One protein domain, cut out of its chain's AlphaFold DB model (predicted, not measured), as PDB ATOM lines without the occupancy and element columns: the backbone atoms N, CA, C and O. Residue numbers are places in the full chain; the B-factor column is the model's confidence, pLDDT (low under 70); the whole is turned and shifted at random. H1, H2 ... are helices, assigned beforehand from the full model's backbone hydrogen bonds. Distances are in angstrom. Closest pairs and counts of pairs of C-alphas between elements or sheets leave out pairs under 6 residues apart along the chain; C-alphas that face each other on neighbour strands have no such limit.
ATOM      1  N   THR A   8      50.339  -1.360 -60.307       85.12
ATOM      2  CA  THR A   8      50.503  -2.790 -60.017       85.12
ATOM      3  C   THR A   8      49.198  -3.341 -59.447       85.12
ATOM      4  O   THR A   8      48.723  -2.867 -58.416       85.12
ATOM      5  N   GLY A   9      48.599  -4.321 -60.124       79.00
ATOM      6  CA  GLY A   9      47.386  -4.991 -59.658       79.00
ATOM      7  C   GLY A   9      47.653  -6.038 -58.570       79.00
ATOM      8  O   GLY A   9      48.794  -6.429 -58.334       79.00
ATOM      9  N   GLU A  10      46.584  -6.565 -57.967       72.00
ATOM     10  CA  GLU A  10      46.611  -7.513 -56.829       72.00
ATOM     11  C   GLU A  10      47.441  -8.795 -57.059       72.00
ATOM     12  O   GLU A  10      47.896  -9.418 -56.108       72.00
ATOM     13  N   GLY A  11      47.679  -9.182 -58.317       75.00
ATOM     14  CA  GLY A  11      48.506 -10.337 -58.693       75.00
ATOM     15  C   GLY A  11      49.964 -10.007 -59.041       75.00
ATOM     16  O   GLY A  11      50.642 -10.848 -59.624       75.00
ATOM     17  N   GLY A  12      50.433  -8.781 -58.784       78.25
ATOM     18  CA  GLY A  12      51.776  -8.325 -59.178       78.25
ATOM     19  C   GLY A  12      51.926  -8.002 -60.672       78.25
ATOM     20  O   GLY A  12      53.028  -7.738 -61.144       78.25
ATOM     21  N   GLN A  13      50.822  -8.019 -61.420       83.62
ATOM     22  CA  GLN A  13      50.776  -7.670 -62.840       83.62
ATOM     23  C   GLN A  13      50.729  -6.152 -63.035       83.62
ATOM     24  O   GLN A  13      49.965  -5.457 -62.361       83.62
ATOM     25  N   TRP A  14      51.538  -5.642 -63.961       87.75
ATOM     26  CA  TRP A  14      51.577  -4.223 -64.308       87.75
ATOM     27  C   TRP A  14      50.477  -3.878 -65.313       87.75
ATOM     28  O   TRP A  14      50.298  -4.574 -66.310       87.75
ATOM     29  N   ILE A  15      49.746  -2.801 -65.031       87.00
ATOM     30  CA  ILE A  15      48.718  -2.220 -65.894       87.00
ATOM     31  C   ILE A  15      49.259  -0.879 -66.388       87.00
ATOM     32  O   ILE A  15      49.477   0.038 -65.593       87.00
ATOM     33  N   GLU A  16      49.503  -0.790 -67.692       86.19
ATOM     34  CA  GLU A  16      50.125   0.373 -68.341       86.19
ATOM     35  C   GLU A  16      49.141   1.142 -69.236       86.19
ATOM     36  O   GLU A  16      49.421   2.268 -69.654       86.19
ATOM     37  N   ASP A  17      47.983   0.551 -69.549       87.31
ATOM     38  CA  ASP A  17      46.972   1.175 -70.386       87.31
ATOM     39  C   ASP A  17      46.041   2.088 -69.555       87.31
ATOM     40  O   ASP A  17      45.578   1.694 -68.480       87.31
ATOM     41  N   PRO A  18      45.751   3.318 -70.025       84.12
ATOM     42  CA  PRO A  18      44.904   4.265 -69.296       84.12
ATOM     43  C   PRO A  18      43.518   3.722 -68.931       84.12
ATOM     44  O   PRO A  18      43.045   3.950 -67.816       84.12
ATOM     45  N   ASP A  19      42.893   2.974 -69.840       87.81
ATOM     46  CA  ASP A  19      41.560   2.404 -69.630       87.81
ATOM     47  C   ASP A  19      41.590   1.282 -68.583       87.81
ATOM     48  O   ASP A  19      40.738   1.225 -67.692       87.81
ATOM     49  N   GLY A  20      42.598   0.414 -68.630       85.75
ATOM     50  CA  GLY A  20      42.848  -0.643 -67.657       85.75
ATOM     51  C   GLY A  20      43.122  -0.090 -66.266       85.75
ATOM     52  O   GLY A  20      42.554  -0.588 -65.291       85.75
ATOM     53  N   MET A  21      43.908   0.986 -66.162       86.12
ATOM     54  CA  MET A  21      44.118   1.692 -64.895       86.12
ATOM     55  C   MET A  21      42.803   2.270 -64.360       86.12
ATOM     56  O   MET A  21      42.470   2.063 -63.192       86.12
ATOM     57  N   GLY A  22      42.019   2.942 -65.210       85.88
ATOM     58  CA  GLY A  22      40.716   3.493 -64.832       85.88
ATOM     59  C   GLY A  22      39.749   2.421 -64.322       85.88
ATOM     60  O   GLY A  22      39.160   2.566 -63.250       85.88
ATOM     61  N   ASN A  23      39.644   1.305 -65.044       89.00
ATOM     62  CA  ASN A  23      38.808   0.167 -64.661       89.00
ATOM     63  C   ASN A  23      39.282  -0.497 -63.364       89.00
ATOM     64  O   ASN A  23      38.455  -0.891 -62.537       89.00
ATOM     65  N   TYR A  24      40.598  -0.595 -63.157       88.56
ATOM     66  CA  TYR A  24      41.177  -1.118 -61.924       88.56
ATOM     67  C   TYR A  24      40.780  -0.266 -60.717       88.56
ATOM     68  O   TYR A  24      40.286  -0.807 -59.726       88.56
ATOM     69  N   PHE A  25      40.930   1.058 -60.804       86.88
ATOM     70  CA  PHE A  25      40.507   1.958 -59.730       86.88
ATOM     71  C   PHE A  25      39.001   1.898 -59.503       86.88
ATOM     72  O   PHE A  25      38.568   1.774 -58.362       86.88
ATOM     73  N   LEU A  26      38.201   1.936 -60.571       89.25
ATOM     74  CA  LEU A  26      36.746   1.892 -60.461       89.25
ATOM     75  C   LEU A  26      36.273   0.627 -59.736       89.25
ATOM     76  O   LEU A  26      35.410   0.713 -58.865       89.25
ATOM     77  N   ARG A  27      36.857  -0.532 -60.066       87.81
ATOM     78  CA  ARG A  27      36.571  -1.793 -59.378       87.81
ATOM     79  C   ARG A  27      36.976  -1.728 -57.909       87.81
ATOM     80  O   ARG A  27      36.129  -1.957 -57.059       87.81
ATOM     81  N   ASN A  28      38.216  -1.334 -57.617       85.50
ATOM     82  CA  ASN A  28      38.711  -1.229 -56.240       85.50
ATOM     83  C   ASN A  28      37.843  -0.308 -55.377       85.50
ATOM     84  O   ASN A  28      37.476  -0.666 -54.264       85.50
ATOM     85  N   PHE A  29      37.475   0.867 -55.892       86.62
ATOM     86  CA  PHE A  29      36.600   1.781 -55.168       86.62
ATOM     87  C   PHE A  29      35.204   1.199 -54.999       86.62
ATOM     88  O   PHE A  29      34.650   1.281 -53.909       86.62
ATOM     89  N   LYS A  30      34.632   0.585 -56.038       88.12
ATOM     90  CA  LYS A  30      33.328  -0.069 -55.925       88.12
ATOM     91  C   LYS A  30      33.345  -1.146 -54.843       88.12
ATOM     92  O   LYS A  30      32.437  -1.172 -54.018       88.12
ATOM     93  N   ASP A  31      34.372  -1.983 -54.816       84.56
ATOM     94  CA  ASP A  31      34.511  -3.049 -53.827       84.56
ATOM     95  C   ASP A  31      34.690  -2.453 -52.421       84.56
ATOM     96  O   ASP A  31      33.975  -2.836 -51.500       84.56
ATOM     97  N   LEU A  32      35.527  -1.422 -52.272       82.75
ATOM     98  CA  LEU A  32      35.738  -0.712 -51.006       82.75
ATOM     99  C   LEU A  32      34.464  -0.033 -50.476       82.75
ATOM    100  O   LEU A  32      34.171  -0.126 -49.288       82.75
ATOM    101  N   PHE A  33      33.685   0.624 -51.337       79.81
ATOM    102  CA  PHE A  33      32.455   1.323 -50.943       79.81
ATOM    103  C   PHE A  33      31.248   0.394 -50.765       79.81
ATOM    104  O   PHE A  33      30.262   0.793 -50.150       79.81
ATOM    105  N   THR A  34      31.298  -0.828 -51.304       83.38
ATOM    106  CA  THR A  34      30.244  -1.844 -51.118       83.38
ATOM    107  C   THR A  34      30.581  -2.859 -50.027       83.38
ATOM    108  O   THR A  34      29.738  -3.692 -49.689       83.38
ATOM    109  N   LEU A  35      31.780  -2.779 -49.442       79.12
ATOM    110  CA  LEU A  35      32.222  -3.662 -48.375       79.12
ATOM    111  C   LEU A  35      31.404  -3.412 -47.101       79.12
ATOM    112  O   LEU A  35      31.506  -2.370 -46.461       79.12
ATOM    113  N   THR A  36      30.590  -4.393 -46.719       71.31
ATOM    114  CA  THR A  36      29.700  -4.291 -45.553       71.31
ATOM    115  C   THR A  36      30.388  -4.648 -44.239       71.31
ATOM    116  O   THR A  36      29.910  -4.262 -43.177       71.31
ATOM    117  N   THR A  37      31.489  -5.403 -44.288       71.44
ATOM    118  CA  THR A  37      32.262  -5.819 -43.108       71.44
ATOM    119  C   THR A  37      33.758  -5.757 -43.428       71.44
ATOM    120  O   THR A  37      34.329  -6.756 -43.865       71.44
ATOM    121  N   PRO A  38      34.412  -4.594 -43.280       69.12
ATOM    122  CA  PRO A  38      35.855  -4.507 -43.447       69.12
ATOM    123  C   PRO A  38      36.560  -5.336 -42.369       69.12
ATOM    124  O   PRO A  38      36.478  -5.033 -41.180       69.12
ATOM    125  N   THR A  39      37.257  -6.393 -42.778       65.56
ATOM    126  CA  THR A  39      38.198  -7.113 -41.915       65.56
ATOM    127  C   THR A  39      39.505  -6.339 -41.863       65.56
ATOM    128  O   THR A  39      40.226  -6.261 -42.858       65.56
ATOM    129  N   PHE A  40      39.800  -5.752 -40.707       66.31
ATOM    130  CA  PHE A  40      41.099  -5.145 -40.444       66.31
ATOM    131  C   PHE A  40      42.135  -6.250 -40.190       66.31
ATOM    132  O   PHE A  40      41.810  -7.213 -39.492       66.31
ATOM    133  N   PRO A  41      43.360  -6.142 -40.733       73.88
ATOM    134  CA  PRO A  41      44.447  -7.058 -40.391       73.88
ATOM    135  C   PRO A  41      44.656  -7.074 -38.873       73.88
ATOM    136  O   PRO A  41      44.744  -6.002 -38.272       73.88
ATOM    137  N   GLU A  42      44.719  -8.253 -38.248       68.62
ATOM    138  CA  GLU A  42      44.872  -8.403 -36.786       68.62
ATOM    139  C   GLU A  42      46.122  -7.685 -36.262       68.62
ATOM    140  O   GLU A  42      46.124  -7.098 -35.186       68.62
ATOM    141  N   ASP A  43      47.161  -7.664 -37.082       72.88
ATOM    142  CA  ASP A  43      48.432  -6.984 -36.901       72.88
ATOM    143  C   ASP A  43      48.330  -5.447 -36.929       72.88
ATOM    144  O   ASP A  43      49.257  -4.777 -36.482       72.88
ATOM    145  N   LEU A  44      47.204  -4.876 -37.372       67.19
ATOM    146  CA  LEU A  44      46.886  -3.444 -37.271       67.19
ATOM    147  C   LEU A  44      45.847  -3.133 -36.180       67.19
ATOM    148  O   LEU A  44      45.643  -1.962 -35.841       67.19
ATOM    149  N   VAL A  45      45.198  -4.153 -35.606       67.00
ATOM    150  CA  VAL A  45      44.207  -3.984 -34.535       67.00
ATOM    151  C   VAL A  45      44.923  -3.553 -33.254       67.00
ATOM    152  O   VAL A  45      45.763  -4.264 -32.713       67.00
ATOM    153  N   GLY A  46      44.597  -2.357 -32.757       68.94
ATOM    154  CA  GLY A  46      45.187  -1.799 -31.534       68.94
ATOM    155  C   GLY A  46      46.513  -1.049 -31.725       68.94
ATOM    156  O   GLY A  46      47.013  -0.484 -30.758       68.94
ATOM    157  N   LEU A  47      47.061  -0.986 -32.947       73.56
ATOM    158  CA  LEU A  47      48.206  -0.113 -33.263       73.56
ATOM    159  C   LEU A  47      47.795   1.340 -33.513       73.56
ATOM    160  O   LEU A  47      48.609   2.252 -33.370       73.56
ATOM    161  N   ILE A  48      46.542   1.552 -33.913       71.50
ATOM    162  CA  ILE A  48      45.979   2.869 -34.189       71.50
ATOM    163  C   ILE A  48      44.853   3.096 -33.190       71.50
ATOM    164  O   ILE A  48      43.853   2.377 -33.198       71.50
ATOM    165  N   GLU A  49      45.015   4.097 -32.327       71.00
ATOM    166  CA  GLU A  49      43.933   4.523 -31.445       71.00
ATOM    167  C   GLU A  49      42.780   5.091 -32.289       71.00
ATOM    168  O   GLU A  49      43.005   5.952 -33.151       71.00
ATOM    169  N   PRO A  50      41.534   4.632 -32.078       71.25
ATOM    170  CA  PRO A  50      40.398   5.137 -32.829       71.25
ATOM    171  C   PRO A  50      40.167   6.619 -32.502       71.25
ATOM    172  O   PRO A  50      39.881   6.997 -31.368       71.25
ATOM    173  N   VAL A  51      40.253   7.481 -33.519       81.00
ATOM    174  CA  VAL A  51      40.002   8.933 -33.379       81.00
ATOM    175  C   VAL A  51      38.542   9.211 -32.988       81.00
ATOM    176  O   VAL A  51      38.234  10.156 -32.241       81.00
ATOM    177  N   ILE A  52      37.637   8.378 -33.505       82.88
ATOM    178  CA  ILE A  52      36.214   8.377 -33.186       82.88
ATOM    179  C   ILE A  52      35.977   7.239 -32.199       82.88
ATOM    180  O   ILE A  52      36.029   6.074 -32.575       82.88
ATOM    181  N   THR A  53      35.741   7.590 -30.939       84.44
ATOM    182  CA  THR A  53      35.344   6.633 -29.905       84.44
ATOM    183  C   THR A  53      33.886   6.217 -30.096       84.44
ATOM    184  O   THR A  53      33.129   6.906 -30.790       84.44
ATOM    185  N   ASP A  54      33.460   5.130 -29.458       84.31
ATOM    186  CA  ASP A  54      32.079   4.641 -29.551       84.31
ATOM    187  C   ASP A  54      31.053   5.689 -29.083       84.31
ATOM    188  O   ASP A  54      29.969   5.825 -29.659       84.31
ATOM    189  N   GLU A  55      31.419   6.513 -28.098       87.25
ATOM    190  CA  GLU A  55      30.587   7.622 -27.631       87.25
ATOM    191  C   GLU A  55      30.457   8.709 -28.703       87.25
ATOM    192  O   GLU A  55      29.353   9.186 -28.972       87.25
ATOM    193  N   LYS A  56      31.562   9.079 -29.370       84.94
ATOM    194  CA  LYS A  56      31.523  10.030 -30.493       84.94
ATOM    195  C   LYS A  56      30.709   9.473 -31.652       84.94
ATOM    196  O   LYS A  56      29.941  10.215 -32.255       84.94
ATOM    197  N   ASN A  57      30.858   8.184 -31.948       87.62
ATOM    198  CA  ASN A  57      30.101   7.528 -33.001       87.62
ATOM    199  C   ASN A  57      28.596   7.588 -32.705       87.62
ATOM    200  O   ASN A  57      27.820   7.986 -33.567       87.62
ATOM    201  N   THR A  58      28.200   7.313 -31.457       88.75
ATOM    202  CA  THR A  58      26.808   7.427 -30.988       88.75
ATOM    203  C   THR A  58      26.251   8.842 -31.169       88.75
ATOM    204  O   THR A  58      25.109   9.001 -31.594       88.75
ATOM    205  N   LEU A  59      27.054   9.874 -30.897       85.94
ATOM    206  CA  LEU A  59      26.657  11.268 -31.114       85.94
ATOM    207  C   LEU A  59      26.508  11.601 -32.607       85.94
ATOM    208  O   LEU A  59      25.523  12.228 -32.989       85.94
ATOM    209  N   ILE A  60      27.440  11.154 -33.456       85.00
ATOM    210  CA  ILE A  60      27.432  11.424 -34.907       85.00
ATOM    211  C   ILE A  60      26.205  10.810 -35.591       85.00
ATOM    212  O   ILE A  60      25.645  11.418 -36.501       85.00
ATOM    213  N   ILE A  61      25.786   9.617 -35.161       88.88
ATOM    214  CA  ILE A  61      24.626   8.921 -35.740       88.88
ATOM    215  C   ILE A  61      23.291   9.340 -35.111       88.88
ATOM    216  O   ILE A  61      22.235   8.884 -35.556       88.88
ATOM    217  N   SER A  62      23.315  10.165 -34.062       89.44
ATOM    218  CA  SER A  62      22.096  10.603 -33.387       89.44
ATOM    219  C   SER A  62      21.325  11.639 -34.223       89.44
ATOM    220  O   SER A  62      21.930  12.412 -34.970       89.44
ATOM    221  N   PRO A  63      19.982  11.677 -34.135       90.31
ATOM    222  CA  PRO A  63      19.197  12.716 -34.791       90.31
ATOM    223  C   PRO A  63      19.558  14.112 -34.270       90.31
ATOM    224  O   PRO A  63      19.566  14.339 -33.063       90.31
TER     225      PRO A  63
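What this domain is: This is residues 8 to 63 of the 97 residues of an uncharacterized protein of Punica granatum (UniProt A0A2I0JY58). A hook of residues 8 to 17 leads into one long helix, H1, from which a long bare link, residues 35 to 53, swings away to a short helix, H2, well apart from H1. The open string has no core; residues 26 to 51 and 53 to 59 stand free. The printed part has 56 residues, with two named helices, H1 then H2, and no named strand; its class is all helix, though under half of the residues, 24, are in named elements. It is extended, with a radius of gyration of the C-alphas of 17.0 A, and only just flat, spanning 46 by 31 by 17 A.

How they stand to each other: H1, residues 18 to 34, and H2, residues 54 to 60, are apart, with no C-alpha of the one within 8 A of the other. In both helices every O i to N i+4 pair is within hydrogen-bond range.

Where its parts are: H1 begins at C-alpha 18 (44.904, 4.265, -69.296) and is 24.1 A long from first to last C-alpha. H2 is 9.8 A long and ends at C-alpha 60 (27.432, 11.424, -34.907).

The domain as a whole: The two C-alphas farthest apart, of Glu 16 and Pro 63, are 47.3 A apart. The printed part has no cut. The link from H1 to H2 is long, 19 residues. Residues 38 to 40, 42 and 44 to 46 have pLDDT under 70.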